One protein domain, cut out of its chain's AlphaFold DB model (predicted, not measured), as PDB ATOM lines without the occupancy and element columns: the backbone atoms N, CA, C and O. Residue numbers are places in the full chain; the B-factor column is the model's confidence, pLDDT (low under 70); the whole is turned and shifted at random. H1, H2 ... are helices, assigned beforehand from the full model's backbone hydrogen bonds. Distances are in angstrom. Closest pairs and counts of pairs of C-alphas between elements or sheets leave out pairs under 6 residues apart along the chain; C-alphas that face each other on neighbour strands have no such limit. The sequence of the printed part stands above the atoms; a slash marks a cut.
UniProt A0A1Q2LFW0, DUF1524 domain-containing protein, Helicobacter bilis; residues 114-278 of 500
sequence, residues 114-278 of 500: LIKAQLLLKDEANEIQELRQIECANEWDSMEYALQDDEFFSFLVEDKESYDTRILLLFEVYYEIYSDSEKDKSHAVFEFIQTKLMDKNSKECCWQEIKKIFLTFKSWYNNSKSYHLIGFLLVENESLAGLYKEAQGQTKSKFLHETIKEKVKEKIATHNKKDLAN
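What this domain is: This is residues 114 to 278 of the 500 residues of the protein "DUF1524 domain-containing protein" of Helicobacter bilis (UniProt A0A1Q2LFW0). Picture a rod of helices in which the longest, H6, runs along much of the length, with H2 loosely alongside it and H4 crossing it. H1 and H5 lie side by side towards one end; H3, H7 and H8 gather towards the other, where H9 packs on H7 and the unnamed residues 269 to 278 follow. You have 165 printed residues with nine named helices, H1 to H9 in order, and no named strand: an all-helix domain. It is only just compact, close to loose, with a radius of gyration of the C-alphas of 18.2 A, and spans 68 by 32 by 31 A.

How they stand to each other: Start with H1, residues 114 to 120, and H2, residues 127 to 147, a helical hairpin: the closest C-alphas, of Leu 120 and Gln 133, are 6.4 A apart, and H2 touches with residues 133 to 137 alone. H5, residues 188 to 197, touches H1 at a shallow tilt of 20 degrees, the same way, closest at the C-alphas of Ile 115 and Phe 190, 6.0 A. Next look at the hub, H6, residues 200 to 222, which touches H5 only at the corner, closest at the C-alphas of Leu 197 and Lys 203, 4.5 A. H2 and H6 are close but not clearly touching, with their closest C-alphas, of Met 143 and Phe 214, 7.3 A apart. H4, residues 168 to 178, touches residues 209 to 214 of H6 alone, closest at the C-alphas of Leu 170 and Ile 210, 6.0 A, at a steep tilt of 68 degrees, only just short of perpendicular. H8, residues 240 to 247, touches H4, closest at the C-alphas of Val 173 and Ala 241, 5.0 A. H7, residues 224 to 235, touches H3, residues 150 to 156, closest at the C-alphas of Phe 155 and Gly 231, 6.1 A. H9, residues 252 to 268, touches H7 at a steep tilt of 41 degrees, closest at the C-alphas of Leu 233 and Val 264, 6.5 A. Every O i to N i+4 pair is within hydrogen-bond range in H1, H2, H4, H5, H6, H7 and H8, against 2 of 3 in H3 and 11 of 13 in H9.

Where its parts are: Find C-alpha 114 at (10.572, 39.436, 32.317), where H1 begins. H2 measures 30.4 A from first to last C-alpha, H6 33.2 A and H9 23.0 A. H9 ends at C-alpha 268, (23.833, 32.449, -6.763).

The domain as a whole: The farthest C-alphas, of Ala 125 and Ala 277, are 68.7 A apart. The printed part has no cut; the link from H3 to H4 is long. Mean pLDDT of the printed part is 87.1; residues 122 to 129, 181 to 186, 270 to 275 and 277 are under 70.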
ATOM      1  N   LEU A 114       9.544  39.248  31.287       88.44
ATOM      2  CA  LEU A 114      10.572  39.436  32.317       88.44
ATOM      3  C   LEU A 114      11.376  40.729  32.102       88.44
ATOM      4  O   LEU A 114      11.558  41.518  33.038       88.44
ATOM      5  N   ILE A 115      11.817  40.982  30.866       89.81
ATOM      6  CA  ILE A 115      12.518  42.218  30.495       89.81
ATOM      7  C   ILE A 115      11.595  43.425  30.690       89.81
ATOM      8  O   ILE A 115      12.008  44.422  31.290       89.81
ATOM      9  N   LYS A 116      10.338  43.338  30.235       88.06
ATOM     10  CA  LYS A 116       9.338  44.404  30.373       88.06
ATOM     11  C   LYS A 116       9.108  44.750  31.839       88.06
ATOM     12  O   LYS A 116       9.186  45.924  32.202       88.06
ATOM     13  N   ALA A 117       8.905  43.747  32.695       84.75
ATOM     14  CA  ALA A 117       8.761  43.950  34.131       84.75
ATOM     15  C   ALA A 117       9.967  44.707  34.706       84.75
ATOM     16  O   ALA A 117       9.786  45.715  35.384       84.75
ATOM     17  N   GLN A 118      11.194  44.293  34.371       82.88
ATOM     18  CA  GLN A 118      12.404  44.943  34.878       82.88
ATOM     19  C   GLN A 118      12.593  46.376  34.353       82.88
ATOM     20  O   GLN A 118      13.077  47.249  35.081       82.88
ATOM     21  N   LEU A 119      12.205  46.653  33.108       80.50
ATOM     22  CA  LEU A 119      12.251  48.004  32.547       80.50
ATOM     23  C   LEU A 119      11.291  48.961  33.268       80.50
ATOM     24  O   LEU A 119      11.661  50.127  33.460       80.50
ATOM     25  N   LEU A 120      10.127  48.449  33.690       76.00
ATOM     26  CA  LEU A 120       9.021  49.186  34.315       76.00
ATOM     27  C   LEU A 120       9.069  49.240  35.851       76.00
ATOM     28  O   LEU A 120       8.248  49.935  36.452       76.00
ATOM     29  N   LEU A 121      10.007  48.545  36.507       72.88
ATOM     30  CA  LEU A 121      10.198  48.668  37.955       72.88
ATOM     31  C   LEU A 121      10.492  50.133  38.325       72.88
ATOM     32  O   LEU A 121      11.440  50.745  37.817       72.88
ATOM     33  N   LYS A 122       9.661  50.698  39.209       60.03
ATOM     34  CA  LYS A 122       9.814  52.070  39.707       60.03
ATOM     35  C   LYS A 122      11.077  52.183  40.557       60.03
ATOM     36  O   LYS A 122      11.285  51.401  41.478       60.03
ATOM     37  N   ASP A 123      11.886  53.190  40.255       59.97
ATOM     38  CA  ASP A 123      13.012  53.615  41.084       59.97
ATOM     39  C   ASP A 123      12.494  54.849  41.848       59.97
ATOM     40  O   ASP A 123      12.287  55.899  41.243       59.97
ATOM     41  N   GLU A 124      12.150  54.698  43.132       51.25
ATOM     42  CA  GLU A 124      11.234  55.580  43.899       51.25
ATOM     43  C   GLU A 124      11.670  57.057  44.074       51.25
ATOM     44  O   GLU A 124      11.012  57.810  44.786       51.25
ATOM     45  N   ALA A 125      12.761  57.515  43.455       56.69
ATOM     46  CA  ALA A 125      13.470  58.711  43.910       56.69
ATOM     47  C   ALA A 125      13.618  59.874  42.907       56.69
ATOM     48  O   ALA A 125      14.238  60.871  43.277       56.69
ATOM     49  N   ASN A 126      13.127  59.810  41.656       65.44
ATOM     50  CA  ASN A 126      13.447  60.872  40.682       65.44
ATOM     51  C   ASN A 126      12.385  61.091  39.577       65.44
ATOM     52  O   ASN A 126      12.199  60.226  38.724       65.44
ATOM     53  N   GLU A 127      11.759  62.276  39.518       67.81
ATOM     54  CA  GLU A 127      10.747  62.653  38.499       67.81
ATOM     55  C   GLU A 127      11.258  62.486  37.054       67.81
ATOM     56  O   GLU A 127      10.529  62.041  36.168       67.81
ATOM     57  N   ILE A 128      12.542  62.776  36.808       68.62
ATOM     58  CA  ILE A 128      13.176  62.583  35.491       68.62
ATOM     59  C   ILE A 128      13.216  61.095  35.111       68.62
ATOM     60  O   ILE A 128      13.071  60.752  33.938       68.62
ATOM     61  N   GLN A 129      13.416  60.201  36.083       68.25
ATOM     62  CA  GLN A 129      13.394  58.761  35.822       68.25
ATOM     63  C   GLN A 129      11.974  58.271  35.539       68.25
ATOM     64  O   GLN A 129      11.815  57.407  34.683       68.25
ATOM     65  N   GLU A 130      10.958  58.839  36.191       72.62
ATOM     66  CA  GLU A 130       9.560  58.478  35.938       72.62
ATOM     67  C   GLU A 130       9.122  58.886  34.521       72.62
ATOM     68  O   GLU A 130       8.553  58.070  33.796       72.62
ATOM     69  N   LEU A 131       9.493  60.089  34.063       75.44
ATOM     70  CA  LEU A 131       9.255  60.516  32.675       75.44
ATOM     71  C   LEU A 131       9.932  59.587  31.657       75.44
ATOM     72  O   LEU A 131       9.290  59.164  30.698       75.44
ATOM     73  N   ARG A 132      11.190  59.194  31.891       76.19
ATOM     74  CA  ARG A 132      11.888  58.243  31.007       76.19
ATOM     75  C   ARG A 132      11.264  56.852  31.007       76.19
ATOM     76  O   ARG A 132      11.256  56.188  29.979       76.19
ATOM     77  N   GLN A 133      10.743  56.386  32.140       78.38
ATOM     78  CA  GLN A 133      10.028  55.109  32.195       78.38
ATOM     79  C   GLN A 133       8.756  55.149  31.345       78.38
ATOM     80  O   GLN A 133       8.489  54.198  30.613       78.38
ATOM     81  N   ILE A 134       8.016  56.261  31.394       81.56
ATOM     82  CA  ILE A 134       6.842  56.488  30.543       81.56
ATOM     83  C   ILE A 134       7.247  56.512  29.062       81.56
ATOM     84  O   ILE A 134       6.583  55.885  28.239       81.56
ATOM     85  N   GLU A 135       8.345  57.186  28.715       85.38
ATOM     86  CA  GLU A 135       8.889  57.185  27.350       85.38
ATOM     87  C   GLU A 135       9.238  55.766  26.881       85.38
ATOM     88  O   GLU A 135       8.749  55.341  25.837       85.38
ATOM     89  N   CYS A 136      10.002  55.000  27.669       86.56
ATOM     90  CA  CYS A 136      10.345  53.616  27.339       86.56
ATOM     91  C   CYS A 136       9.104  52.728  27.175       86.56
ATOM     92  O   CYS A 136       9.072  51.903  26.267       86.56
ATOM     93  N   ALA A 137       8.082  52.896  28.019       87.75
ATOM     94  CA  ALA A 137       6.832  52.145  27.912       87.75
ATOM     95  C   ALA A 137       6.096  52.450  26.596       87.75
ATOM     96  O   ALA A 137       5.730  51.534  25.865       87.75
ATOM     97  N   ASN A 138       5.960  53.733  26.247       90.19
ATOM     98  CA  ASN A 138       5.329  54.147  24.990       90.19
ATOM     99  C   ASN A 138       6.116  53.666  23.763       90.19
ATOM    100  O   ASN A 138       5.536  53.261  22.756       90.19
ATOM    101  N   GLU A 139       7.447  53.718  23.831       94.12
ATOM    102  CA  GLU A 139       8.320  53.238  22.761       94.12
ATOM    103  C   GLU A 139       8.245  51.719  22.608       94.12
ATOM    104  O   GLU A 139       8.157  51.238  21.479       94.12
ATOM    105  N   TRP A 140       8.224  50.975  23.719       94.56
ATOM    106  CA  TRP A 140       7.984  49.532  23.722       94.56
ATOM    107  C   TRP A 140       6.678  49.207  23.005       94.56
ATOM    108  O   TRP A 140       6.688  48.450  22.037       94.56
ATOM    109  N   ASP A 141       5.571  49.816  23.434       93.88
ATOM    110  CA  ASP A 141       4.249  49.549  22.867       93.88
ATOM    111  C   ASP A 141       4.194  49.928  21.380       93.88
ATOM    112  O   ASP A 141       3.631  49.192  20.570       93.88
ATOM    113  N   SER A 142       4.844  51.026  20.980       96.69
ATOM    114  CA  SER A 142       4.937  51.409  19.568       96.69
ATOM    115  C   SER A 142       5.763  50.430  18.730       96.69
ATOM    116  O   SER A 142       5.437  50.235  17.555       96.69
ATOM    117  N   MET A 143       6.851  49.877  19.273       97.75
ATOM    118  CA  MET A 143       7.687  48.897  18.571       97.75
ATOM    119  C   MET A 143       6.969  47.557  18.461       97.75
ATOM    120  O   MET A 143       6.906  47.006  17.364       97.75
ATOM    121  N   GLU A 144       6.369  47.083  19.555       96.62
ATOM    122  CA  GLU A 144       5.562  45.863  19.575       96.62
ATOM    123  C   GLU A 144       4.397  45.972  18.587       96.62
ATOM    124  O   GLU A 144       4.271  45.129  17.707       96.62
ATOM    125  N   TYR A 145       3.619  47.060  18.632       97.62
ATOM    126  CA  TYR A 145       2.516  47.284  17.693       97.62
ATOM    127  C   TYR A 145       2.973  47.264  16.230       97.62
ATOM    128  O   TYR A 145       2.301  46.698  15.374       97.62
ATOM    129  N   ALA A 146       4.125  47.865  15.923       97.94
ATOM    130  CA  ALA A 146       4.664  47.828  14.568       97.94
ATOM    131  C   ALA A 146       5.101  46.415  14.150       97.94
ATOM    132  O   ALA A 146       4.932  46.058  12.989       97.94
ATOM    133  N   LEU A 147       5.654  45.621  15.071       98.06
ATOM    134  CA  LEU A 147       6.053  44.231  14.825       98.06
ATOM    135  C   LEU A 147       4.849  43.282  14.703       98.06
ATOM    136  O   LEU A 147       4.991  42.203  14.141       98.06
ATOM    137  N   GLN A 148       3.658  43.677  15.158       97.00
ATOM    138  CA  GLN A 148       2.420  42.916  14.934       97.00
ATOM    139  C   GLN A 148       1.947  42.934  13.466       97.00
ATOM    140  O   GLN A 148       1.066  42.161  13.102       97.00
ATOM    141  N   ASP A 149       2.545  43.754  12.595       97.06
ATOM    142  CA  ASP A 149       2.370  43.618  11.146       97.06
ATOM    143  C   ASP A 149       3.037  42.319  10.658       97.06
ATOM    144  O   ASP A 149       4.263  42.179  10.688       97.06
ATOM    145  N   ASP A 150       2.220  41.361  10.216       96.06
ATOM    146  CA  ASP A 150       2.672  40.044   9.756       96.06
ATOM    147  C   ASP A 150       3.638  40.108   8.576       96.06
ATOM    148  O   ASP A 150       4.592  39.337   8.533       96.06
ATOM    149  N   GLU A 151       3.460  41.042   7.643       95.50
ATOM    150  CA  GLU A 151       4.364  41.160   6.499       95.50
ATOM    151  C   GLU A 151       5.726  41.708   6.943       95.50
ATOM    152  O   GLU A 151       6.774  41.261   6.469       95.50
ATOM    153  N   PHE A 152       5.737  42.655   7.886       98.00
ATOM    154  CA  PHE A 152       6.984  43.150   8.465       98.00
ATOM    155  C   PHE A 152       7.694  42.087   9.305       98.00
ATOM    156  O   PHE A 152       8.913  41.936   9.193       98.00
ATOM    157  N   PHE A 153       6.965  41.335  10.126       97.88
ATOM    158  CA  PHE A 153       7.581  40.346  11.005       97.88
ATOM    159  C   PHE A 153       8.050  39.108  10.241       97.88
ATOM    160  O   PHE A 153       9.204  38.703  10.394       97.88
ATOM    161  N   SER A 154       7.231  38.584   9.325       96.94
ATOM    162  CA  SER A 154       7.613  37.480   8.436       96.94
ATOM    163  C   SER A 154       8.761  37.850   7.503       96.94
ATOM    164  O   SER A 154       9.480  36.969   7.046       96.94
ATOM    165  N   PHE A 155       9.021  39.130   7.229       97.88
ATOM    166  CA  PHE A 155      10.266  39.531   6.568       97.88
ATOM    167  C   PHE A 155      11.506  39.217   7.430       97.88
ATOM    168  O   PHE A 155      12.515  38.760   6.889       97.88
ATOM    169  N   LEU A 156      11.428  39.397   8.753       97.88
ATOM    170  CA  LEU A 156      12.559  39.284   9.681       97.88
ATOM    171  C   LEU A 156      12.825  37.857  10.181       97.88
ATOM    172  O   LEU A 156      13.989  37.487  10.315       97.88
ATOM    173  N   VAL A 157      11.782  37.066  10.452       95.75
ATOM    174  CA  VAL A 157      11.908  35.737  11.093       95.75
ATOM    175  C   VAL A 157      11.473  34.600  10.177       95.75
ATOM    176  O   VAL A 157      10.722  34.819   9.230       95.75
ATOM    177  N   GLU A 158      11.971  33.389  10.416       91.69
ATOM    178  CA  GLU A 158      11.544  32.190   9.678       91.69
ATOM    179  C   GLU A 158      10.158  31.715  10.128       91.69
ATOM    180  O   GLU A 158       9.278  31.548   9.290       91.69
ATOM    181  N   ASP A 159       9.957  31.579  11.441       91.06
ATOM    182  CA  ASP A 159       8.702  31.139  12.052       91.06
ATOM    183  C   ASP A 159       8.158  32.221  12.992       91.06
ATOM    184  O   ASP A 159       8.674  32.423  14.096       91.06
ATOM    185  N   LYS A 160       7.112  32.932  12.555       91.81
ATOM    186  CA  LYS A 160       6.470  33.979  13.362       91.81
ATOM    187  C   LYS A 160       5.695  33.435  14.561       91.81
ATOM    188  O   LYS A 160       5.563  34.155  15.547       91.81
ATOM    189  N   GLU A 161       5.218  32.193  14.493       90.00
ATOM    190  CA  GLU A 161       4.410  31.566  15.547       90.00
ATOM    191  C   GLU A 161       5.269  31.166  16.754       90.00
ATOM    192  O   GLU A 161       4.751  30.925  17.841       90.00
ATOM    193  N   SER A 162       6.597  31.155  16.592       88.81
ATOM    194  CA  SER A 162       7.545  30.950  17.692       88.81
ATOM    195  C   SER A 162       7.634  32.132  18.674       88.81
ATOM    196  O   SER A 162       8.263  32.001  19.724       88.81
ATOM    197  N   TYR A 163       6.990  33.270  18.373       90.94
ATOM    198  CA  TYR A 163       7.026  34.485  19.190       90.94
ATOM    199  C   TYR A 163       5.647  34.855  19.742       90.94
ATOM    200  O   TYR A 163       4.821  35.427  19.033       90.94
ATOM    201  N   ASP A 164       5.450  34.659  21.049       87.50
ATOM    202  CA  ASP A 164       4.286  35.209  21.763       87.50
ATOM    203  C   ASP A 164       4.324  36.752  21.805       87.50
ATOM    204  O   ASP A 164       3.310  37.420  21.601       87.50
ATOM    205  N   THR A 165       5.512  37.320  22.052       91.81
ATOM    206  CA  THR A 165       5.762  38.770  22.109       91.81
ATOM    207  C   THR A 165       6.866  39.122  21.111       91.81
ATOM    208  O   THR A 165       8.028  38.747  21.294       91.81
ATOM    209  N   ARG A 166       6.533  39.847  20.038       95.44
ATOM    210  CA  ARG A 166       7.402  39.969  18.850       95.44
ATOM    211  C   ARG A 166       8.619  40.868  19.058       95.44
ATOM    212  O   ARG A 166       9.658  40.659  18.430       95.44
ATOM    213  N   ILE A 167       8.546  41.830  19.974       96.19
ATOM    214  CA  ILE A 167       9.675  42.681  20.377       96.19
ATOM    215  C   ILE A 167      10.837  41.883  20.977       96.19
ATOM    216  O   ILE A 167      11.969  42.374  20.960       96.19
ATOM    217  N   LEU A 168      10.597  40.646  21.439       95.69
ATOM    218  CA  LEU A 168      11.648  39.743  21.916       95.69
ATOM    219  C   LEU A 168      12.768  39.573  20.883       95.69
ATOM    220  O   LEU A 168      13.940  39.587  21.254       95.69
ATOM    221  N   LEU A 169      12.420  39.541  19.592       97.25
ATOM    222  CA  LEU A 169      13.372  39.462  18.484       97.25
ATOM    223  C   LEU A 169      14.480  40.523  18.579       97.25
ATOM    224  O   LEU A 169      15.642  40.253  18.283       97.25
ATOM    225  N   LEU A 170      14.141  41.749  18.992       97.88
ATOM    226  CA  LEU A 170      15.124  42.831  19.091       97.88
ATOM    227  C   LEU A 170      16.158  42.545  20.187       97.88
ATOM    228  O   LEU A 170      17.343  42.838  20.016       97.88
ATOM    229  N   PHE A 171      15.712  41.954  21.295       95.81
ATOM    230  CA  PHE A 171      16.578  41.550  22.397       95.81
ATOM    231  C   PHE A 171      17.417  40.328  22.039       95.81
ATOM    232  O   PHE A 171      18.590  40.291  22.400       95.81
ATOM    233  N   GLU A 172      16.869  39.378  21.282       95.06
ATOM    234  CA  GLU A 172      17.621  38.231  20.763       95.06
ATOM    235  C   GLU A 172      18.741  38.661  19.813       95.06
ATOM    236  O   GLU A 172      19.875  38.200  19.948       95.06
ATOM    237  N   VAL A 173      18.461  39.603  18.906       96.31
ATOM    238  CA  VAL A 173      19.478  40.186  18.019       96.31
ATOM    239  C   VAL A 173      20.551  40.904  18.833       96.31
ATOM    240  O   VAL A 173      21.742  40.705  18.594       96.31
ATOM    241  N   TYR A 174      20.153  41.715  19.816       95.31
ATOM    242  CA  TYR A 174      21.096  42.396  20.702       95.31
ATOM    243  C   TYR A 174      21.967  41.397  21.484       95.31
ATOM    244  O   TYR A 174      23.188  41.546  21.538       95.31
ATOM    245  N   TYR A 175      21.360  40.345  22.030       93.69
ATOM    246  CA  TYR A 175      22.055  39.262  22.718       93.69
ATOM    247  C   TYR A 175      23.072  38.564  21.804       93.69
ATOM    248  O   TYR A 175      24.233  38.441  22.179       93.69
ATOM    249  N   GLU A 176      22.682  38.177  20.587       93.12
ATOM    250  CA  GLU A 176      23.558  37.459  19.645       93.12
ATOM    251  C   GLU A 176      24.788  38.279  19.215       93.12
ATOM    252  O   GLU A 176      25.825  37.722  18.860       93.12
ATOM    253  N   ILE A 177      24.702  39.610  19.264       92.06
ATOM    254  CA  ILE A 177      25.806  40.495  18.867       92.06
ATOM    255  C   ILE A 177      26.779  40.759  20.013       92.06
ATOM    256  O   ILE A 177      27.984  40.872  19.767       92.06
ATOM    257  N   TYR A 178      26.251  40.931  21.228       90.19
ATOM    258  CA  TYR A 178      26.986  41.482  22.369       90.19
ATOM    259  C   TYR A 178      27.205  40.492  23.517       90.19
ATOM    260  O   TYR A 178      27.865  40.858  24.493       90.19
ATOM    261  N   SER A 179      26.650  39.282  23.438       86.69
ATOM    262  CA  SER A 179      26.896  38.215  24.405       86.69
ATOM    263  C   SER A 179      27.957  37.239  23.905       86.69
ATOM    264  O   SER A 179      27.946  36.834  22.746       86.69
ATOM    265  N   ASP A 180      28.834  36.818  24.816       76.44
ATOM    266  CA  ASP A 180      29.831  35.766  24.582       76.44
ATOM    267  C   ASP A 180      29.315  34.368  24.997       76.44
ATOM    268  O   ASP A 180      30.050  33.384  24.906       76.44
ATOM    269  N   SER A 181      28.075  34.257  25.500       67.62
ATOM    270  CA  SER A 181      27.511  33.000  26.017       67.62
ATOM    271  C   SER A 181      26.713  32.202  24.982       67.62
ATOM    272  O   SER A 181      25.943  32.755  24.196       67.62
ATOM    273  N   GLU A 182      26.825  30.871  25.034       59.09
ATOM    274  CA  GLU A 182      26.013  29.959  24.219       59.09
ATOM    275  C   GLU A 182      24.516  30.036  24.590       59.09
ATOM    276  O   GLU A 182      24.164  30.229  25.755       59.09
ATOM    277  N   LYS A 183      23.629  29.878  23.591       57.56
ATOM    278  CA  LYS A 183      22.153  30.010  23.690       57.56
ATOM    279  C   LYS A 183      21.460  28.937  24.556       57.56
ATOM    280  O   LYS A 183      20.242  28.951  24.671       57.56
ATOM    281  N   ASP A 184      22.196  28.014  25.172       55.97
ATOM    282  CA  ASP A 184      21.646  26.747  25.685       55.97
ATOM    283  C   ASP A 184      21.038  26.827  27.104       55.97
ATOM    284  O   ASP A 184      20.799  25.816  27.767       55.97
ATOM    285  N   LYS A 185      20.790  28.042  27.610       60.56
ATOM    286  CA  LYS A 185      20.132  28.268  28.905       60.56
ATOM    287  C   LYS A 185      18.740  28.855  28.703       60.56
ATOM    288  O   LYS A 185      18.577  29.861  28.018       60.56
ATOM    289  N   SER A 186      17.747  28.263  29.370       69.50
ATOM    290  CA  SER A 186      16.426  28.879  29.536       69.50
ATOM    291  C   SER A 186      16.601  30.290  30.102       69.50
ATOM    292  O   SER A 186      17.301  30.450  31.098       69.50
ATOM    293  N   HIS A 187      15.964  31.284  29.485       81.75
ATOM    294  CA  HIS A 187      16.044  32.701  29.859       81.75
ATOM    295  C   HIS A 187      17.401  33.400  29.662       81.75
ATOM    296  O   HIS A 187      17.657  34.433  30.280       81.75
ATOM    297  N   ALA A 188      18.276  32.889  28.787       85.81
ATOM    298  CA  ALA A 188      19.584  33.504  28.526       85.81
ATOM    299  C   ALA A 188      19.498  34.973  28.068       85.81
ATOM    300  O   ALA A 188      20.331  35.794  28.466       85.81
ATOM    301  N   VAL A 189      18.489  35.322  27.258       90.19
ATOM    302  CA  VAL A 189      18.292  36.700  26.783       90.19
ATOM    303  C   VAL A 189      17.934  37.595  27.962       90.19
ATOM    304  O   VAL A 189      18.575  38.627  28.158       90.19
ATOM    305  N   PHE A 190      16.971  37.182  28.789       90.19
ATOM    306  CA  PHE A 190      16.614  37.932  29.988       90.19
ATOM    307  C   PHE A 190      17.796  38.079  30.952       90.19
ATOM    308  O   PHE A 190      18.070  39.200  31.372       90.19
ATOM    309  N   GLU A 191      18.526  37.004  31.271       88.19
ATOM    310  CA  GLU A 191      19.689  37.064  32.170       88.19
ATOM    311  C   GLU A 191      20.728  38.075  31.666       88.19
ATOM    312  O   GLU A 191      21.201  38.930  32.421       88.19
ATOM    313  N   PHE A 192      21.043  38.045  30.370       89.50
ATOM    314  CA  PHE A 192      21.959  39.002  29.760       89.50
ATOM    315  C   PHE A 192      21.439  40.437  29.855       89.50
ATOM    316  O   PHE A 192      22.164  41.323  30.317       89.50
ATOM    317  N   ILE A 193      20.186  40.682  29.465       89.69
ATOM    318  CA  ILE A 193      19.589  42.020  29.519       89.69
ATOM    319  C   ILE A 193      19.529  42.522  30.960       89.69
ATOM    320  O   ILE A 193      19.910  43.661  31.219       89.69
ATOM    321  N   GLN A 194      19.171  41.665  31.915       88.00
ATOM    322  CA  GLN A 194      19.172  41.986  33.334       88.00
ATOM    323  C   GLN A 194      20.532  42.532  33.769       88.00
ATOM    324  O   GLN A 194      20.561  43.594  34.391       88.00
ATOM    325  N   THR A 195      21.650  41.898  33.386       86.50
ATOM    326  CA  THR A 195      22.990  42.425  33.718       86.50
ATOM    327  C   THR A 195      23.237  43.822  33.146       86.50
ATOM    328  O   THR A 195      23.862  44.651  33.808       86.50
ATOM    329  N   LYS A 196      22.711  44.125  31.951       85.38
ATOM    330  CA  LYS A 196      22.812  45.454  31.327       85.38
ATOM    331  C   LYS A 196      21.899  46.486  31.981       85.38
ATOM    332  O   LYS A 196      22.203  47.675  31.912       85.38
ATOM    333  N   LEU A 197      20.813  46.059  32.617       82.38
ATOM    334  CA  LEU A 197      19.858  46.937  33.294       82.38
ATOM    335  C   LEU A 197      20.254  47.284  34.742       82.38
ATOM    336  O   LEU A 197      19.637  48.175  35.322       82.38
ATOM    337  N   MET A 198      21.272  46.630  35.319       78.06
ATOM    338  CA  MET A 198      21.731  46.879  36.699       78.06
ATOM    339  C   MET A 198      22.419  48.242  36.893       78.06
ATOM    340  O   MET A 198      22.417  48.772  38.002       78.06
ATOM    341  N   ASP A 199      23.010  48.817  35.840       75.56
ATOM    342  CA  ASP A 199      23.635  50.147  35.865       75.56
ATOM    343  C   ASP A 199      22.794  51.167  35.076       75.56
ATOM    344  O   ASP A 199      22.321  50.878  33.976       75.56
ATOM    345  N   LYS A 200      22.623  52.388  35.613       70.00
ATOM    346  CA  LYS A 200      21.765  53.428  35.010       70.00
ATOM    347  C   LYS A 200      22.268  53.877  33.638       70.00
ATOM    348  O   LYS A 200      21.454  54.059  32.733       70.00
ATOM    349  N   ASN A 201      23.583  54.033  33.465       72.25
ATOM    350  CA  ASN A 201      24.152  54.400  32.165       72.25
ATOM    351  C   ASN A 201      24.009  53.244  31.166       72.25
ATOM    352  O   ASN A 201      23.629  53.458  30.015       72.25
ATOM    353  N   SER A 202      24.243  52.013  31.622       75.19
ATOM    354  CA  SER A 202      24.057  50.804  30.818       75.19
ATOM    355  C   SER A 202      22.597  50.574  30.389       75.19
ATOM    356  O   SER A 202      22.370  50.171  29.248       75.19
ATOM    357  N   LYS A 203      21.600  50.895  31.231       80.19
ATOM    358  CA  LYS A 203      20.166  50.786  30.893       80.19
ATOM    359  C   LYS A 203      19.786  51.662  29.700       80.19
ATOM    360  O   LYS A 203      19.163  51.173  28.761       80.19
ATOM    361  N   GLU A 204      20.180  52.935  29.724       80.06
ATOM    362  CA  GLU A 204      19.912  53.866  28.621       80.06
ATOM    363  C   GLU A 204      20.613  53.407  27.338       80.06
ATOM    364  O   GLU A 204      19.980  53.297  26.291       80.06
ATOM    365  N   CYS A 205      21.900  53.057  27.420       84.88
ATOM    366  CA  CYS A 205      22.653  52.554  26.270       84.88
ATOM    367  C   CYS A 205      22.027  51.288  25.666       84.88
ATOM    368  O   CYS A 205      21.938  51.174  24.444       84.88
ATOM    369  N   CYS A 206      21.566  50.357  26.505       89.38
ATOM    370  CA  CYS A 206      20.881  49.148  26.059       89.38
ATOM    371  C   CYS A 206      19.596  49.497  25.297       89.38
ATOM    372  O   CYS A 206      19.431  49.066  24.157       89.38
ATOM    373  N   TRP A 207      18.732  50.342  25.867       91.94
ATOM    374  CA  TRP A 207      17.473  50.732  25.225       91.94
ATOM    375  C   TRP A 207      17.685  51.476  23.898       91.94
ATOM    376  O   TRP A 207      17.014  51.183  22.907       91.94
ATOM    377  N   GLN A 208      18.667  52.380  23.830       91.81
ATOM    378  CA  GLN A 208      19.020  53.074  22.586       91.81
ATOM    379  C   GLN A 208      19.481  52.104  21.488       91.81
ATOM    380  O   GLN A 208      19.121  52.282  20.321       91.81
ATOM    381  N   GLU A 209      20.229  51.052  21.834       94.06
ATOM    382  CA  GLU A 209      20.610  50.024  20.860       94.06
ATOM    383  C   GLU A 209      19.409  49.178  20.407       94.06
ATOM    384  O   GLU A 209      19.284  48.929  19.208       94.06
ATOM    385  N   ILE A 210      18.469  48.827  21.295       96.62
ATOM    386  CA  ILE A 210      17.214  48.148  20.906       96.62
ATOM    387  C   ILE A 210      16.422  48.987  19.893       96.62
ATOM    388  O   ILE A 210      16.021  48.492  18.834       96.62
ATOM    389  N   LYS A 211      16.280  50.294  20.148       96.38
ATOM    390  CA  LYS A 211      15.634  51.226  19.208       96.38
ATOM    391  C   LYS A 211      16.362  51.290  17.873       96.38
ATOM    392  O   LYS A 211      15.732  51.338  16.818       96.38
ATOM    393  N   LYS A 212      17.694  51.305  17.894       96.81
ATOM    394  CA  LYS A 212      18.519  51.344  16.681       96.81
ATOM    395  C   LYS A 212      18.369  50.071  15.848       96.81
ATOM    396  O   LYS A 212      18.280  50.186  14.623       96.81
ATOM    397  N   ILE A 213      18.270  48.900  16.484       98.31
ATOM    398  CA  ILE A 213      17.934  47.632  15.816       98.31
ATOM    399  C   ILE A 213      16.575  47.769  15.120       98.31
ATOM    400  O   ILE A 213      16.499  47.640  13.895       98.31
ATOM    401  N   PHE A 214      15.531  48.154  15.862       98.56
ATOM    402  CA  PHE A 214      14.181  48.329  15.318       98.56
ATOM    403  C   PHE A 214      14.128  49.309  14.135       98.56
ATOM    404  O   PHE A 214      13.592  48.995  13.071       98.56
ATOM    405  N   LEU A 215      14.723  50.497  14.282       98.00
ATOM    406  CA  LEU A 215      14.747  51.516  13.228       98.00
ATOM    407  C   LEU A 215      15.534  51.057  11.995       98.00
ATOM    408  O   LEU A 215      15.191  51.435  10.871       98.00
ATOM    409  N   THR A 216      16.568  50.236  12.183       98.00
ATOM    410  CA  THR A 216      17.328  49.639  11.079       98.00
ATOM    411  C   THR A 216      16.473  48.632  10.319       98.00
ATOM    412  O   THR A 216      16.347  48.756   9.100       98.00
ATOM    413  N   PHE A 217      15.791  47.725  11.021       98.50
ATOM    414  CA  PHE A 217      14.866  46.761  10.414       98.50
ATOM    415  C   PHE A 217      13.716  47.450   9.682       98.50
ATOM    416  O   PHE A 217      13.440  47.134   8.524       98.50
ATOM    417  N   LYS A 218      13.124  48.487  10.281       98.12
ATOM    418  CA  LYS A 218      12.105  49.318   9.628       98.12
ATOM    419  C   LYS A 218      12.656  50.036   8.391       98.12
ATOM    420  O   LYS A 218      11.962  50.161   7.384       98.12
ATOM    421  N   SER A 219      13.910  50.494   8.426       97.19
ATOM    422  CA  SER A 219      14.574  51.093   7.258       97.19
ATOM    423  C   SER A 219      14.798  50.075   6.138       97.19
ATOM    424  O   SER A 219      14.694  50.456   4.971       97.19
ATOM    425  N   TRP A 220      15.123  48.824   6.467       97.81
ATOM    426  CA  TRP A 220      15.270  47.750   5.485       97.81
ATOM    427  C   TRP A 220      13.929  47.374   4.871       97.81
ATOM    428  O   TRP A 220      13.825  47.333   3.651       97.81
ATOM    429  N   TYR A 221      12.897  47.213   5.698       97.81
ATOM    430  CA  TYR A 221      11.546  46.906   5.246       97.81
ATOM    431  C   TYR A 221      10.969  48.006   4.348       97.81
ATOM    432  O   TYR A 221      10.407  47.736   3.291       97.81
ATOM    433  N   ASN A 222      11.144  49.280   4.707       96.00
ATOM    434  CA  ASN A 222      10.557  50.383   3.942       96.00
ATOM    435  C   ASN A 222      11.256  50.656   2.603       96.00
ATOM    436  O   ASN A 222      10.623  51.195   1.694       96.00
ATOM    437  N   ASN A 223      12.533  50.297   2.457       95.31
ATOM    438  CA  ASN A 223      13.262  50.478   1.207       95.31
ATOM    439  C   ASN A 223      13.094  49.254   0.294       95.31
ATOM    440  O   ASN A 223      13.557  48.173   0.630       95.31
ATOM    441  N   SER A 224      12.514  49.443  -0.897       94.62
ATOM    442  CA  SER A 224      12.239  48.344  -1.842       94.62
ATOM    443  C   SER A 224      13.471  47.479  -2.157       94.62
ATOM    444  O   SER A 224      13.386  46.255  -2.150       94.62
ATOM    445  N   LYS A 225      14.645  48.082  -2.382       95.56
ATOM    446  CA  LYS A 225      15.869  47.319  -2.685       95.56
ATOM    447  C   LYS A 225      16.375  46.554  -1.465       95.56
ATOM    448  O   LYS A 225      16.721  45.385  -1.596       95.56
ATOM    449  N   SER A 226      16.419  47.200  -0.299       96.50
ATOM    450  CA  SER A 226      16.834  46.546   0.946       96.50
ATOM    451  C   SER A 226      15.911  45.387   1.293       96.50
ATOM    452  O   SER A 226      16.409  44.295   1.526       96.50
ATOM    453  N   TYR A 227      14.597  45.596   1.245       97.94
ATOM    454  CA  TYR A 227      13.585  44.586   1.533       97.94
ATOM    455  C   TYR A 227      13.787  43.308   0.709       97.94
ATOM    456  O   TYR A 227      13.948  42.228   1.269       97.94
ATOM    457  N   HIS A 228      13.864  43.430  -0.619       97.69
ATOM    458  CA  HIS A 228      13.977  42.262  -1.492       97.69
ATOM    459  C   HIS A 228      15.350  41.574  -1.391       97.69
ATOM    460  O   HIS A 228      15.411  40.350  -1.356       97.69
ATOM    461  N   LEU A 229      16.455  42.330  -1.322       97.81
ATOM    462  CA  LEU A 229      17.800  41.734  -1.293       97.81
ATOM    463  C   LEU A 229      18.167  41.150   0.078       97.81
ATOM    464  O   LEU A 229      18.734  40.065   0.141       97.81
ATOM    465  N   ILE A 230      17.844  41.848   1.170       98.19
ATOM    466  CA  ILE A 230      18.070  41.334   2.530       98.19
ATOM    467  C   ILE A 230      17.131  40.161   2.789       98.19
ATOM    468  O   ILE A 230      17.575  39.134   3.288       98.19
ATOM    469  N   GLY A 231      15.865  40.268   2.385       97.94
ATOM    470  CA  GLY A 231      14.906  39.183   2.564       97.94
ATOM    471  C   GLY A 231      15.287  37.926   1.780       97.94
ATOM    472  O   GLY A 231      15.152  36.826   2.309       97.94
ATOM    473  N   PHE A 232      15.865  38.066   0.580       97.75
ATOM    474  CA  PHE A 232      16.477  36.940  -0.133       97.75
ATOM    475  C   PHE A 232      17.582  36.266   0.695       97.75
ATOM    476  O   PHE A 232      17.581  35.047   0.837       97.75
ATOM    477  N   LEU A 233      18.502  37.044   1.277       97.88
ATOM    478  CA  LEU A 233      19.583  36.495   2.103       97.88
ATOM    479  C   LEU A 233      19.056  35.766   3.343       97.88
ATOM    480  O   LEU A 233      19.554  34.686   3.655       97.88
ATOM    481  N   LEU A 234      18.042  36.319   4.011       97.50
ATOM    482  CA  LEU A 234      17.406  35.684   5.168       97.50
ATOM    483  C   LEU A 234      16.768  34.339   4.786       97.50
ATOM    484  O   LEU A 234      16.955  33.356   5.493       97.50
ATOM    485  N   VAL A 235      16.088  34.258   3.634       95.56
ATOM    486  CA  VAL A 235      15.564  32.984   3.097       95.56
ATOM    487  C   VAL A 235      16.693  32.002   2.756       95.56
ATOM    488  O   VAL A 235      16.549  30.794   2.932       95.56
ATOM    489  N   GLU A 236      17.846  32.505   2.319       93.94
ATOM    490  CA  GLU A 236      19.063  31.721   2.074       93.94
ATOM    491  C   GLU A 236      19.899  31.462   3.350       93.94
ATOM    492  O   GLU A 236      21.094  31.140   3.263       93.94
ATOM    493  N   ASN A 237      19.263  31.545   4.525       93.31
ATOM    494  CA  ASN A 237      19.811  31.246   5.852       93.31
ATOM    495  C   ASN A 237      20.977  32.152   6.291       93.31
ATOM    496  O   ASN A 237      21.891  31.694   6.978       93.31
ATOM    497  N   GLU A 238      21.001  33.422   5.878       95.50
ATOM    498  CA  GLU A 238      21.878  34.413   6.520       95.50
ATOM    499  C   GLU A 238      21.327  34.861   7.878       95.50
ATOM    500  O   GLU A 238      20.123  35.058   8.037       95.50
ATOM    501  N   SER A 239      22.218  35.064   8.856       95.69
ATOM    502  CA  SER A 239      21.815  35.508  10.199       95.69
ATOM    503  C   SER A 239      21.343  36.963  10.171       95.69
ATOM    504  O   SER A 239      22.081  37.860   9.754       95.69
ATOM    505  N   LEU A 240      20.139  37.219  10.692       97.44
ATOM    506  CA  LEU A 240      19.608  38.574  10.866       97.44
ATOM    507  C   LEU A 240      20.526  39.428  11.756       97.44
ATOM    508  O   LEU A 240      20.823  40.581  11.424       97.44
ATOM    509  N   ALA A 241      21.015  38.853  12.858       96.69
ATOM    510  CA  ALA A 241      21.944  39.523  13.761       96.69
ATOM    511  C   ALA A 241      23.307  39.765  13.095       96.69
ATOM    512  O   ALA A 241      23.877  40.850  13.238       96.69
ATOM    513  N   GLY A 242      23.791  38.804  12.299       96.25
ATOM    514  CA  GLY A 242      24.999  38.950  11.483       96.25
ATOM    515  C   GLY A 242      24.898  40.112  10.493       96.25
ATOM    516  O   GLY A 242      25.767  40.986  10.470       96.25
ATOM    517  N   LEU A 243      23.794  40.192   9.744       97.31
ATOM    518  CA  LEU A 243      23.539  41.284   8.800       97.31
ATOM    519  C   LEU A 243      23.442  42.644   9.502       97.31
ATOM    520  O   LEU A 243      23.970  43.637   8.997       97.31
ATOM    521  N   TYR A 244      22.810  42.710  10.677       97.31
ATOM    522  CA  TYR A 244      22.758  43.953  11.448       97.31
ATOM    523  C   TYR A 244      24.150  44.363  11.948       97.31
ATOM    524  O   TYR A 244      24.527  45.527  11.798       97.31
ATOM    525  N   LYS A 245      24.950  43.420  12.461       95.94
ATOM    526  CA  LYS A 245      26.333  43.668  12.900       95.94
ATOM    527  C   LYS A 245      27.199  44.227  11.770       95.94
ATOM    528  O   LYS A 245      27.919  45.203  11.971       95.94
ATOM    529  N   GLU A 246      27.091  43.669  10.565       95.38
ATOM    530  CA  GLU A 246      27.799  44.173   9.380       95.38
ATOM    531  C   GLU A 246      27.331  45.575   8.948       95.38
ATOM    532  O   GLU A 246      28.125  46.363   8.419       95.38
ATOM    533  N   ALA A 247      26.062  45.916   9.196       95.56
ATOM    534  CA  ALA A 247      25.509  47.232   8.891       95.56
ATOM    535  C   ALA A 247      26.009  48.331   9.843       95.56
ATOM    536  O   ALA A 247      26.173  49.474   9.411       95.56
ATOM    537  N   GLN A 248      26.291  48.015  11.116       91.69
ATOM    538  CA  GLN A 248      26.681  49.007  12.133       91.69
ATOM    539  C   GLN A 248      27.968  49.783  11.793       91.69
ATOM    540  O   GLN A 248      28.145  50.905  12.270       91.69
ATOM    541  N   GLY A 249      28.853  49.222  10.962       85.56
ATOM    542  CA  GLY A 249      30.124  49.841  10.560       85.56
ATOM    543  C   GLY A 249      30.097  50.576   9.216       85.56
ATOM    544  O   GLY A 249      31.151  50.982   8.723       85.56
ATOM    545  N   GLN A 250      28.933  50.699   8.573       93.88
ATOM    546  CA  GLN A 250      28.840  51.126   7.178       93.88
ATOM    547  C   GLN A 250      27.732  52.155   6.952       93.88
ATOM    548  O   GLN A 250      26.735  52.220   7.668       93.88
ATOM    549  N   THR A 251      27.882  52.971   5.907       93.19
ATOM    550  CA  THR A 251      26.768  53.808   5.451       93.19
ATOM    551  C   THR A 251      25.681  52.924   4.840       93.19
ATOM    552  O   THR A 251      25.979  51.874   4.269       93.19
ATOM    553  N   LYS A 252      24.419  53.378   4.877       91.38
ATOM    554  CA  LYS A 252      23.295  52.651   4.255       91.38
ATOM    555  C   LYS A 252      23.570  52.298   2.788       91.38
ATOM    556  O   LYS A 252      23.236  51.206   2.343       91.38
ATOM    557  N   SER A 253      24.204  53.219   2.055       92.62
ATOM    558  CA  SER A 253      24.573  53.013   0.654       92.62
ATOM    559  C   SER A 253      25.640  51.934   0.503       92.62
ATOM    560  O   SER A 253      25.463  51.031  -0.305       92.62
ATOM    561  N   LYS A 254      26.725  52.004   1.285       95.25
ATOM    562  CA  LYS A 254      27.817  51.029   1.211       95.25
ATOM    563  C   LYS A 254      27.325  49.624   1.563       95.25
ATOM    564  O   LYS A 254      27.525  48.692   0.793       95.25
ATOM    565  N   PHE A 255      26.584  49.503   2.663       96.31
ATOM    566  CA  PHE A 255      26.008  48.233   3.095       96.31
ATOM    567  C   PHE A 255      25.122  47.607   2.008       96.31
ATOM    568  O   PHE A 255      25.312  46.451   1.643       96.31
ATOM    569  N   LEU A 256      24.195  48.378   1.428       94.00
ATOM    570  CA  LEU A 256      23.280  47.852   0.414       94.00
ATOM    571  C   LEU A 256      23.976  47.543  -0.920       94.00
ATOM    572  O   LEU A 256      23.724  46.499  -1.515       94.00
ATOM    573  N   HIS A 257      24.801  48.462  -1.425       91.25
ATOM    574  CA  HIS A 257      25.352  48.376  -2.779       91.25
ATOM    575  C   HIS A 257      26.640  47.554  -2.877       91.25
ATOM    576  O   HIS A 257      26.939  47.070  -3.965       91.25
ATOM    577  N   GLU A 258      27.370  47.371  -1.776       92.88
ATOM    578  CA  GLU A 258      28.589  46.559  -1.740       92.88
ATOM    579  C   GLU A 258      28.331  45.254  -0.984       92.88
ATOM    580  O   GLU A 258      28.287  44.195  -1.605       92.88
ATOM    581  N   THR A 259      28.083  45.318   0.329       95.50
ATOM    582  CA  THR A 259      27.996  44.126   1.193       95.50
ATOM    583  C   THR A 259      26.841  43.200   0.815       95.50
ATOM    584  O   THR A 259      27.061  42.026   0.527       95.50
ATOM    585  N   ILE A 260      25.613  43.724   0.763       96.56
ATOM    586  CA  ILE A 260      24.426  42.917   0.453       96.56
ATOM    587  C   ILE A 260      24.494  42.378  -0.976       96.56
ATOM    588  O   ILE A 260      24.280  41.186  -1.182       96.56
ATOM    589  N   LYS A 261      24.837  43.213  -1.969       93.81
ATOM    590  CA  LYS A 261      24.969  42.742  -3.358       93.81
ATOM    591  C   LYS A 261      26.015  41.632  -3.494       93.81
ATOM    592  O   LYS A 261      25.761  40.690  -4.236       93.81
ATOM    593  N   GLU A 262      27.166  41.736  -2.828       92.31
ATOM    594  CA  GLU A 262      28.204  40.700  -2.908       92.31
ATOM    595  C   GLU A 262      27.743  39.392  -2.257       92.31
ATOM    596  O   GLU A 262      27.819  38.352  -2.904       92.31
ATOM    597  N   LYS A 263      27.130  39.442  -1.067       94.06
ATOM    598  CA  LYS A 263      26.539  38.249  -0.436       94.06
ATOM    599  C   LYS A 263      25.484  37.584  -1.319       94.06
ATOM    600  O   LYS A 263      25.471  36.366  -1.463       94.06
ATOM    601  N   VAL A 264      24.608  38.370  -1.956       94.12
ATOM    602  CA  VAL A 264      23.596  37.819  -2.877       94.12
ATOM    603  C   VAL A 264      24.278  37.129  -4.060       94.12
ATOM    604  O   VAL A 264      23.859  36.037  -4.439       94.12
ATOM    605  N   LYS A 265      25.348  37.714  -4.619       90.38
ATOM    606  CA  LYS A 265      26.134  37.079  -5.690       90.38
ATOM    607  C   LYS A 265      26.752  35.763  -5.238       90.38
ATOM    608  O   LYS A 265      26.680  34.797  -5.986       90.38
ATOM    609  N   GLU A 266      27.323  35.707  -4.040       88.31
ATOM    610  CA  GLU A 266      27.918  34.484  -3.483       88.31
ATOM    611  C   GLU A 266      26.895  33.348  -3.344       88.31
ATOM    612  O   GLU A 266      27.239  32.189  -3.559       88.31
ATOM    613  N   LYS A 267      25.625  33.666  -3.052       87.12
ATOM    614  CA  LYS A 267      24.543  32.669  -2.965       87.12
ATOM    615  C   LYS A 267      24.112  32.104  -4.322       87.12
ATOM    616  O   LYS A 267      23.616  30.983  -4.363       87.12
ATOM    617  N   ILE A 268      24.286  32.854  -5.415       82.50
ATOM    618  CA  ILE A 268      23.833  32.449  -6.763       82.50
ATOM    619  C   ILE A 268      24.966  32.065  -7.722       82.50
ATOM    620  O   ILE A 268      24.692  31.545  -8.798       82.50
ATOM    621  N   ALA A 269      26.220  32.365  -7.386       70.12
ATOM    622  CA  ALA A 269      27.379  32.072  -8.218       70.12
ATOM    623  C   ALA A 269      28.175  30.919  -7.604       70.12
ATOM    624  O   ALA A 269      29.026  31.128  -6.738       70.12
ATOM    625  N   THR A 270      27.936  29.693  -8.062       54.22
ATOM    626  CA  THR A 270      28.774  28.560  -7.667       54.22
ATOM    627  C   THR A 270      30.042  28.478  -8.533       54.22
ATOM    628  O   THR A 270      30.029  28.648  -9.752       54.22
ATOM    629  N   HIS A 271      31.174  28.233  -7.863       43.59
ATOM    630  CA  HIS A 271      32.505  27.954  -8.419       43.59
ATOM    631  C   HIS A 271      33.192  29.058  -9.259       43.59
ATOM    632  O   HIS A 271      33.131  29.104 -10.484       43.59
ATOM    633  N   ASN A 272      34.025  29.856  -8.575       44.56
ATOM    634  CA  ASN A 272      35.232  30.533  -9.089       44.56
ATOM    635  C   ASN A 272      35.126  31.481 -10.297       44.56
ATOM    636  O   ASN A 272      36.161  31.948 -10.778       44.56
ATOM    637  N   LYS A 273      33.932  31.854 -10.762       48.91
ATOM    638  CA  LYS A 273      33.777  32.938 -11.741       48.91
ATOM    639  C   LYS A 273      32.582  33.807 -11.377       48.91
ATOM    640  O   LYS A 273      31.468  33.319 -11.253       48.91
ATOM    641  N   LYS A 274      32.822  35.115 -11.252       53.62
ATOM    642  CA  LYS A 274      31.796  36.168 -11.147       53.62
ATOM    643  C   LYS A 274      31.045  36.352 -12.478       53.62
ATOM    644  O   LYS A 274      30.855  37.483 -12.918       53.62
ATOM    645  N   ASP A 275      30.709  35.262 -13.160       63.78
ATOM    646  CA  ASP A 275      30.136  35.284 -14.501       63.78
ATOM    647  C   ASP A 275      28.775  34.580 -14.507       63.78
ATOM    648  O   ASP A 275      28.646  33.419 -14.116       63.78
ATOM    649  N   LEU A 276      27.758  35.302 -14.976       72.94
ATOM    650  CA  LEU A 276      26.388  34.811 -15.142       72.94
ATOM    651  C   LEU A 276      26.289  33.735 -16.237       72.94
ATOM    652  O   LEU A 276      25.256  33.075 -16.347       72.94
ATOM    653  N   ALA A 277      27.354  33.521 -17.020       68.75
ATOM    654  CA  ALA A 277      27.445  32.456 -18.017       68.75
ATOM    655  C   ALA A 277      27.126  31.059 -17.447       68.75
ATOM    656  O   ALA A 277      26.523  30.247 -18.150       68.75
ATOM    657  N   ASN A 278      27.445  30.800 -16.171       75.94
ATOM    658  CA  ASN A 278      27.181  29.511 -15.521       75.94
ATOM    659  C   ASN A 278      25.681  29.205 -15.368       75.94
ATOM    660  O   ASN A 278      25.294  28.039 -15.411       75.94
TER     661      ASN A 278